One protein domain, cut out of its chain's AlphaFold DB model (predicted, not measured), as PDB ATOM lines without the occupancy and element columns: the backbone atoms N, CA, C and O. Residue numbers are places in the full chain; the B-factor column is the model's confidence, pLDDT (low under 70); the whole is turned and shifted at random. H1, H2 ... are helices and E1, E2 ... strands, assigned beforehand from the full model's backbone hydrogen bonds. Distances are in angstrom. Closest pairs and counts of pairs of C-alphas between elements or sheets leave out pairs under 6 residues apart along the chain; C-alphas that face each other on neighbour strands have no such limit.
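What this domain is: This is residues 3 to 66 of the 66 residues of the protein "Transferase" of Zea mays (UniProt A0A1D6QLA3). A small loop closed by E1 leads to helix H1, past which residues 38 to 51 fold back and run out to a second helix, H2, an arm whose residues 52 to 57 and 59 to 64 stick out free. The 64 printed residues run E1, H1, H2, mostly helix, with under half, 30, in named elements. The whole is flat, 52 by 32 by 14 A, and only just extended, close to loose, with a radius of gyration of the C-alphas of 16.2 A.

Where its parts are: Strand E1 is residues 10 to 12, from C-alpha 10 at (68.095, 213.875, 156.528). H1 is residues 24 to 37, 20.1 A long. H2 is residues 52 to 64, 18.5 A long, ending with C-alpha 64 at (83.259, 207.950, 119.666).

How they stand to each other: Residues 3 to 4 pair antiparallel with residues 10 to 11 of E1, which pairs with no named strand. E1 and H1 are only just apart, their closest C-alphas 8.1 A from each other. H2 is apart from E1 and from H1. In H1 and H2 every O i to N i+4 pair is within hydrogen-bond range.

The domain as a whole: The C-alphas of Gly 39 and Ala 66, the two farthest apart, are 52.8 A from each other. Both links are long, and the printed part has no cut. No printed residue is under 70 in pLDDT.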
ATOM      1  N   LEU A   3      68.302 217.365 152.192       91.93
ATOM      2  CA  LEU A   3      67.394 216.359 151.640       91.93
ATOM      3  C   LEU A   3      66.722 215.627 152.804       91.93
ATOM      4  O   LEU A   3      67.374 215.347 153.806       91.93
ATOM      5  N   ALA A   4      65.431 215.337 152.686       90.75
ATOM      6  CA  ALA A   4      64.697 214.549 153.669       90.75
ATOM      7  C   ALA A   4      64.254 213.237 153.029       90.75
ATOM      8  O   ALA A   4      63.667 213.244 151.944       90.75
ATOM      9  N   HIS A   5      64.531 212.135 153.715       85.95
ATOM     10  CA  HIS A   5      64.175 210.788 153.290       85.95
ATOM     11  C   HIS A   5      63.004 210.257 154.122       85.95
ATOM     12  O   HIS A   5      62.694 210.763 155.203       85.95
ATOM     13  N   GLY A   6      62.311 209.243 153.602       82.79
ATOM     14  CA  GLY A   6      61.142 208.647 154.264       82.79
ATOM     15  C   GLY A   6      61.472 207.777 155.483       82.79
ATOM     16  O   GLY A   6      60.564 207.361 156.196       82.79
ATOM     17  N   ASP A   7      62.750 207.500 155.728       85.09
ATOM     18  CA  ASP A   7      63.265 206.638 156.798       85.09
ATOM     19  C   ASP A   7      63.652 207.409 158.075       85.09
ATOM     20  O   ASP A   7      64.229 206.842 159.002       85.09
ATOM     21  N   GLY A   8      63.321 208.702 158.147       84.33
ATOM     22  CA  GLY A   8      63.676 209.561 159.276       84.33
ATOM     23  C   GLY A   8      65.113 210.081 159.230       84.33
ATOM     24  O   GLY A   8      65.535 210.756 160.171       84.33
ATOM     25  N   ALA A   9      65.856 209.822 158.150       86.67
ATOM     26  CA  ALA A   9      67.140 210.456 157.902       86.67
ATOM     27  C   ALA A   9      66.980 211.759 157.105       86.67
ATOM     28  O   ALA A   9      66.101 211.927 156.255       86.67
ATOM     29  N   THR A  10      67.884 212.697 157.373       92.83
ATOM     30  CA  THR A  10      68.095 213.875 156.528       92.83
ATOM     31  C   THR A  10      69.547 213.904 156.100       92.83
ATOM     32  O   THR A  10      70.438 213.542 156.868       92.83
ATOM     33  N   GLU A  11      69.792 214.324 154.869       94.49
ATOM     34  CA  GLU A  11      71.132 214.410 154.306       94.49
ATOM     35  C   GLU A  11      71.510 215.859 154.017       94.49
ATOM     36  O   GLU A  11      70.691 216.687 153.609       94.49
ATOM     37  N   VAL A  12      72.799 216.150 154.178       94.74
ATOM     38  CA  VAL A  12      73.404 217.397 153.719       94.74
ATOM     39  C   VAL A  12      74.052 217.135 152.364       94.74
ATOM     40  O   VAL A  12      75.197 216.702 152.280       94.74
ATOM     41  N   ALA A  13      73.325 217.428 151.292       93.91
ATOM     42  CA  ALA A  13      73.865 217.385 149.940       93.91
ATOM     43  C   ALA A  13      74.725 218.627 149.665       93.91
ATOM     44  O   ALA A  13      74.311 219.768 149.920       93.91
ATOM     45  N   CYS A  14      75.918 218.424 149.114       93.16
ATOM     46  CA  CYS A  14      76.851 219.491 148.771       93.16
ATOM     47  C   CYS A  14      77.542 219.204 147.437       93.16
ATOM     48  O   CYS A  14      77.776 218.054 147.080       93.16
ATOM     49  N   ASN A  15      77.880 220.275 146.718       92.52
ATOM     50  CA  ASN A  15      78.658 220.201 145.489       92.52
ATOM     51  C   ASN A  15      80.055 220.743 145.784       92.52
ATOM     52  O   ASN A  15      80.193 221.879 146.246       92.52
ATOM     53  N   LEU A  16      81.090 219.953 145.504       91.19
ATOM     54  CA  LEU A  16      82.472 220.423 145.557       91.19
ATOM     55  C   LEU A  16      82.763 221.240 144.296       91.19
ATOM     56  O   LEU A  16      83.144 220.693 143.268       91.19
ATOM     57  N   LEU A  17      82.549 222.556 144.369       91.70
ATOM     58  CA  LEU A  17      82.754 223.462 143.228       91.70
ATOM     59  C   LEU A  17      84.241 223.658 142.887       91.70
ATOM     60  O   LEU A  17      84.585 223.850 141.725       91.70
ATOM     61  N   HIS A  18      85.107 223.576 143.899       92.43
ATOM     62  CA  HIS A  18      86.565 223.665 143.785       92.43
ATOM     63  C   HIS A  18      87.206 222.472 144.510       92.43
ATOM     64  O   HIS A  18      87.729 222.635 145.617       92.43
ATOM     65  N   PRO A  19      87.106 221.251 143.951       87.69
ATOM     66  CA  PRO A  19      87.590 220.033 144.607       87.69
ATOM     67  C   PRO A  19      89.121 219.992 144.751       87.69
ATOM     68  O   PRO A  19      89.650 219.170 145.492       87.69
ATOM     69  N   ASP A  20      89.835 220.873 144.051       90.53
ATOM     70  CA  ASP A  20      91.270 221.129 144.180       90.53
ATOM     71  C   ASP A  20      91.630 221.962 145.425       90.53
ATOM     72  O   ASP A  20      92.746 221.858 145.928       90.53
ATOM     73  N   ALA A  21      90.686 222.752 145.944       95.60
ATOM     74  CA  ALA A  21      90.874 223.581 147.135       95.60
ATOM     75  C   ALA A  21      90.179 223.001 148.380       95.60
ATOM     76  O   ALA A  21      90.705 223.088 149.491       95.60
ATOM     77  N   VAL A  22      88.995 222.407 148.208       94.84
ATOM     78  CA  VAL A  22      88.169 221.871 149.297       94.84
ATOM     79  C   VAL A  22      87.842 220.408 149.023       94.84
ATOM     80  O   VAL A  22      87.089 220.082 148.107       94.84
ATOM     81  N   GLY A  23      88.400 219.528 149.853       93.39
ATOM     82  CA  GLY A  23      88.154 218.088 149.794       93.39
ATOM     83  C   GLY A  23      86.900 217.664 150.564       93.39
ATOM     84  O   GLY A  23      86.441 218.369 151.465       93.39
ATOM     85  N   ALA A  24      86.380 216.475 150.251       93.54
ATOM     86  CA  ALA A  24      85.222 215.900 150.941       93.54
ATOM     87  C   ALA A  24      85.450 215.743 152.454       93.54
ATOM     88  O   ALA A  24      84.546 216.044 153.228       93.54
ATOM     89  N   ASP A  25      86.665 215.392 152.883       95.79
ATOM     90  CA  ASP A  25      87.008 215.259 154.306       95.79
ATOM     91  C   ASP A  25      86.845 216.579 155.071       95.79
ATOM     92  O   ASP A  25      86.330 216.600 156.188       95.79
ATOM     93  N   GLN A  26      87.216 217.704 154.447       97.21
ATOM     94  CA  GLN A  26      87.039 219.033 155.041       97.21
ATOM     95  C   GLN A  26      85.551 219.382 155.176       97.21
ATOM     96  O   GLN A  26      85.127 219.959 156.180       97.21
ATOM     97  N   VAL A  27      84.736 219.013 154.181       96.60
ATOM     98  CA  VAL A  27      83.280 219.195 154.244       96.60
ATOM     99  C   VAL A  27      82.670 218.312 155.334       96.60
ATOM    100  O   VAL A  27      81.894 218.816 156.148       96.60
ATOM    101  N   GLN A  28      83.058 217.037 155.403       97.59
ATOM    102  CA  GLN A  28      82.609 216.094 156.426       97.59
ATOM    103  C   GLN A  28      82.935 216.610 157.830       97.59
ATOM    104  O   GLN A  28      82.054 216.680 158.685       97.59
ATOM    105  N   GLU A  29      84.176 217.037 158.069       97.61
ATOM    106  CA  GLU A  29      84.587 217.606 159.350       97.61
ATOM    107  C   GLU A  29      83.754 218.844 159.708       97.61
ATOM    108  O   GLU A  29      83.299 218.996 160.848       97.61
ATOM    109  N   ARG A  30      83.512 219.728 158.734       96.97
ATOM    110  CA  ARG A  30      82.719 220.938 158.956       96.97
ATOM    111  C   ARG A  30      81.278 220.612 159.337       96.97
ATOM    112  O   ARG A  30      80.764 221.229 160.273       96.97
ATOM    113  N   VAL A  31      80.647 219.664 158.647       97.07
ATOM    114  CA  VAL A  31      79.282 219.211 158.944       97.07
ATOM    115  C   VAL A  31      79.223 218.570 160.330       97.07
ATOM    116  O   VAL A  31      78.382 218.967 161.135       97.07
ATOM    117  N   SER A  32      80.165 217.683 160.663       97.06
ATOM    118  CA  SER A  32      80.248 217.052 161.987       97.06
ATOM    119  C   SER A  32      80.384 218.080 163.114       97.06
ATOM    120  O   SER A  32      79.670 218.000 164.112       97.06
ATOM    121  N   ARG A  33      81.251 219.093 162.956       97.46
ATOM    122  CA  ARG A  33      81.423 220.164 163.956       97.46
ATOM    123  C   ARG A  33      80.150 220.993 164.148       97.46
ATOM    124  O   ARG A  33      79.814 221.340 165.277       97.46
ATOM    125  N   LEU A  34      79.449 221.325 163.061       97.11
ATOM    126  CA  LEU A  34      78.189 222.072 163.128       97.11
ATOM    127  C   LEU A  34      77.088 221.253 163.807       97.11
ATOM    128  O   LEU A  34      76.398 221.768 164.681       97.11
ATOM    129  N   ALA A  35      76.956 219.978 163.445       96.02
ATOM    130  CA  ALA A  35      75.945 219.101 164.016       96.02
ATOM    131  C   ALA A  35      76.186 218.810 165.501       96.02
ATOM    132  O   ALA A  35      75.238 218.844 166.282       96.02
ATOM    133  N   ALA A  36      77.447 218.647 165.920       96.76
ATOM    134  CA  ALA A  36      77.802 218.536 167.333       96.76
ATOM    135  C   ALA A  36      77.332 219.762 168.138       96.76
ATOM    136  O   ALA A  36      76.779 219.607 169.225       96.76
ATOM    137  N   GLY A  37      77.470 220.972 167.581       97.25
ATOM    138  CA  GLY A  37      76.952 222.204 168.189       97.25
ATOM    139  C   GLY A  37      75.422 222.272 168.278       97.25
ATOM    140  O   GLY A  37      74.894 223.024 169.093       97.25
ATOM    141  N   LEU A  38      74.713 221.476 167.475       95.93
ATOM    142  CA  LEU A  38      73.252 221.357 167.474       95.93
ATOM    143  C   LEU A  38      72.750 220.136 168.266       95.93
ATOM    144  O   LEU A  38      71.542 219.931 168.352       95.93
ATOM    145  N   GLY A  39      73.645 219.311 168.822       96.48
ATOM    146  CA  GLY A  39      73.278 218.051 169.475       96.48
ATOM    147  C   GLY A  39      72.749 216.983 168.508       96.48
ATOM    148  O   GLY A  39      72.007 216.096 168.922       96.48
ATOM    149  N   VAL A  40      73.105 217.073 167.223       94.03
ATOM    150  CA  VAL A  40      72.653 216.161 166.163       94.03
ATOM    151  C   VAL A  40      73.784 215.207 165.782       94.03
ATOM    152  O   VAL A  40      74.927 215.621 165.588       94.03
ATOM    153  N   GLY A  41      73.467 213.915 165.667       93.35
ATOM    154  CA  GLY A  41      74.395 212.910 165.146       93.35
ATOM    155  C   GLY A  41      74.568 213.028 163.630       93.35
ATOM    156  O   GLY A  41      73.611 213.316 162.915       93.35
ATOM    157  N   VAL A  42      75.781 212.787 163.132       95.11
ATOM    158  CA  VAL A  42      76.113 212.833 161.698       95.11
ATOM    159  C   VAL A  42      76.742 211.514 161.274       95.11
ATOM    160  O   VAL A  42      77.668 211.028 161.922       95.11
ATOM    161  N   GLY A  43      76.228 210.944 160.184       95.05
ATOM    162  CA  GLY A  43      76.826 209.798 159.502       95.05
ATOM    163  C   GLY A  43      77.947 210.206 158.542       95.05
ATOM    164  O   GLY A  43      78.180 211.391 158.295       95.05
ATOM    165  N   GLN A  44      78.638 209.211 157.983       95.51
ATOM    166  CA  GLN A  44      79.621 209.454 156.927       95.51
ATOM    167  C   GLN A  44      78.921 209.766 155.605       95.51
ATOM    168  O   GLN A  44      78.011 209.045 155.196       95.51
ATOM    169  N   GLY A  45      79.353 210.841 154.948       94.10
ATOM    170  CA  GLY A  45      78.912 211.198 153.608       94.10
ATOM    171  C   GLY A  45      79.462 210.252 152.539       94.10
ATOM    172  O   GLY A  45      80.370 209.455 152.776       94.10
ATOM    173  N   TYR A  46      78.906 210.366 151.337       92.85
ATOM    174  CA  TYR A  46      79.306 209.594 150.164       92.85
ATOM    175  C   TYR A  46      79.245 210.470 148.911       92.85
ATOM    176  O   TYR A  46      78.521 211.466 148.862       92.85
ATOM    177  N   PHE A  47      80.019 210.107 147.890       92.04
ATOM    178  CA  PHE A  47      79.923 210.744 146.582       92.04
ATOM    179  C   PHE A  47      78.728 210.175 145.817       92.04
ATOM    180  O   PHE A  47      78.563 208.960 145.734       92.04
ATOM    181  N   THR A  48      77.910 211.053 145.243       88.25
ATOM    182  CA  THR A  48      76.819 210.671 144.333       88.25
ATOM    183  C   THR A  48      77.245 210.694 142.868       88.25
ATOM    184  O   THR A  48      76.539 210.157 142.021       88.25
ATOM    185  N   ASP A  49      78.364 211.354 142.568       85.29
ATOM    186  CA  ASP A  49      78.887 211.490 141.213       85.29
ATOM    187  C   ASP A  49      79.921 210.401 140.901       85.29
ATOM    188  O   ASP A  49      80.456 209.720 141.781       85.29
ATOM    189  N   LEU A  50      80.206 210.252 139.617       86.37
ATOM    190  CA  LEU A  50      81.254 209.397 139.099       86.37
ATOM    191  C   LEU A  50      82.632 209.987 139.418       86.37
ATOM    192  O   LEU A  50      82.809 211.201 139.530       86.37
ATOM    193  N   SER A  51      83.645 209.121 139.524       83.40
ATOM    194  CA  SER A  51      85.023 209.606 139.619       83.40
ATOM    195  C   SER A  51      85.377 210.418 138.371       83.40
ATOM    196  O   SER A  51      84.826 210.187 137.291       83.40
ATOM    197  N   ARG A  52      86.333 211.345 138.490       82.70
ATOM    198  CA  ARG A  52      86.797 212.148 137.348       82.70
ATOM    199  C   ARG A  52      87.208 211.255 136.177       82.70
ATOM    200  O   ARG A  52      86.873 211.547 135.034       82.70
ATOM    201  N   GLU A  53      87.894 210.157 136.468       89.47
ATOM    202  CA  GLU A  53      88.344 209.176 135.483       89.47
ATOM    203  C   GLU A  53      87.150 208.544 134.771       89.47
ATOM    204  O   GLU A  53      87.152 208.439 133.547       89.47
ATOM    205  N   LYS A  54      86.100 208.187 135.520       90.86
ATOM    206  CA  LYS A  54      84.891 207.596 134.950       90.86
ATOM    207  C   LYS A  54      84.083 208.600 134.129       90.86
ATOM    208  O   LYS A  54      83.575 208.235 133.073       90.86
ATOM    209  N   VAL A  55      84.011 209.863 134.551       90.88
ATOM    210  CA  VAL A  55      83.408 210.942 133.749       90.88
ATOM    211  C   VAL A  55      84.154 211.106 132.420       90.88
ATOM    212  O   VAL A  55      83.520 211.156 131.368       90.88
ATOM    213  N   VAL A  56      85.492 211.132 132.445       92.86
ATOM    214  CA  VAL A  56      86.323 211.218 131.228       92.86
ATOM    215  C   VAL A  56      86.124 209.995 130.331       92.86
ATOM    216  O   VAL A  56      85.953 210.149 129.123       92.86
ATOM    217  N   GLU A  57      86.104 208.789 130.903       95.96
ATOM    218  CA  GLU A  57      85.852 207.542 130.173       95.96
ATOM    219  C   GLU A  57      84.504 207.589 129.435       95.96
ATOM    220  O   GLU A  57      84.453 207.345 128.229       95.96
ATOM    221  N   LEU A  58      83.423 207.954 130.137       94.29
ATOM    222  CA  LEU A  58      82.085 208.055 129.550       94.29
ATOM    223  C   LEU A  58      82.002 209.148 128.481       94.29
ATOM    224  O   LEU A  58      81.353 208.950 127.456       94.29
ATOM    225  N   TYR A  59      82.677 210.283 128.686       94.23
ATOM    226  CA  TYR A  59      82.745 211.347 127.688       94.23
ATOM    227  C   TYR A  59      83.417 210.866 126.395       94.23
ATOM    228  O   TYR A  59      82.880 211.081 125.310       94.23
ATOM    229  N   LEU A  60      84.558 210.175 126.492       96.18
ATOM    230  CA  LEU A  60      85.261 209.632 125.326       96.18
ATOM    231  C   LEU A  60      84.437 208.559 124.603       96.18
ATOM    232  O   LEU A  60      84.426 208.536 123.374       96.18
ATOM    233  N   GLN A  61      83.725 207.703 125.344       95.29
ATOM    234  CA  GLN A  61      82.799 206.723 124.766       95.29
ATOM    235  C   GLN A  61      81.656 207.409 124.008       95.29
ATOM    236  O   GLN A  61      81.355 207.028 122.880       95.29
ATOM    237  N   ALA A  62      81.057 208.452 124.590       94.64
ATOM    238  CA  ALA A  62      80.005 209.227 123.940       94.64
ATOM    239  C   ALA A  62      80.514 209.956 122.684       94.64
ATOM    240  O   ALA A  62      79.826 209.971 121.669       94.64
ATOM    241  N   ALA A  63      81.732 210.505 122.725       93.74
ATOM    242  CA  ALA A  63      82.347 211.190 121.590       93.74
ATOM    243  C   ALA A  63      82.720 210.246 120.432       93.74
ATOM    244  O   ALA A  63      82.748 210.686 119.291       93.74
ATOM    245  N   GLN A  64      83.005 208.966 120.702       89.51
ATOM    246  CA  GLN A  64      83.259 207.950 119.666       89.51
ATOM    247  C   GLN A  64      81.973 207.369 119.058       89.51
ATOM    248  O   GLN A  64      82.027 206.748 117.999       89.51
ATOM    249  N   ALA A  65      80.836 207.532 119.737       85.52
ATOM    250  CA  ALA A  65      79.528 207.073 119.274       85.52
ATOM    251  C   ALA A  65      78.770 208.122 118.429       85.52
ATOM    252  O   ALA A  65      77.672 207.817 117.957       85.52
ATOM    253  N   ALA A  66      79.327 209.329 118.267       71.83
ATOM    254  CA  ALA A  66      78.779 210.444 117.486       71.83
ATOM    255  C   ALA A  66      79.492 210.588 116.133       71.83
ATOM    256  O   ALA A  66      78.800 210.949 115.155       71.83
TER     257      ALA A  66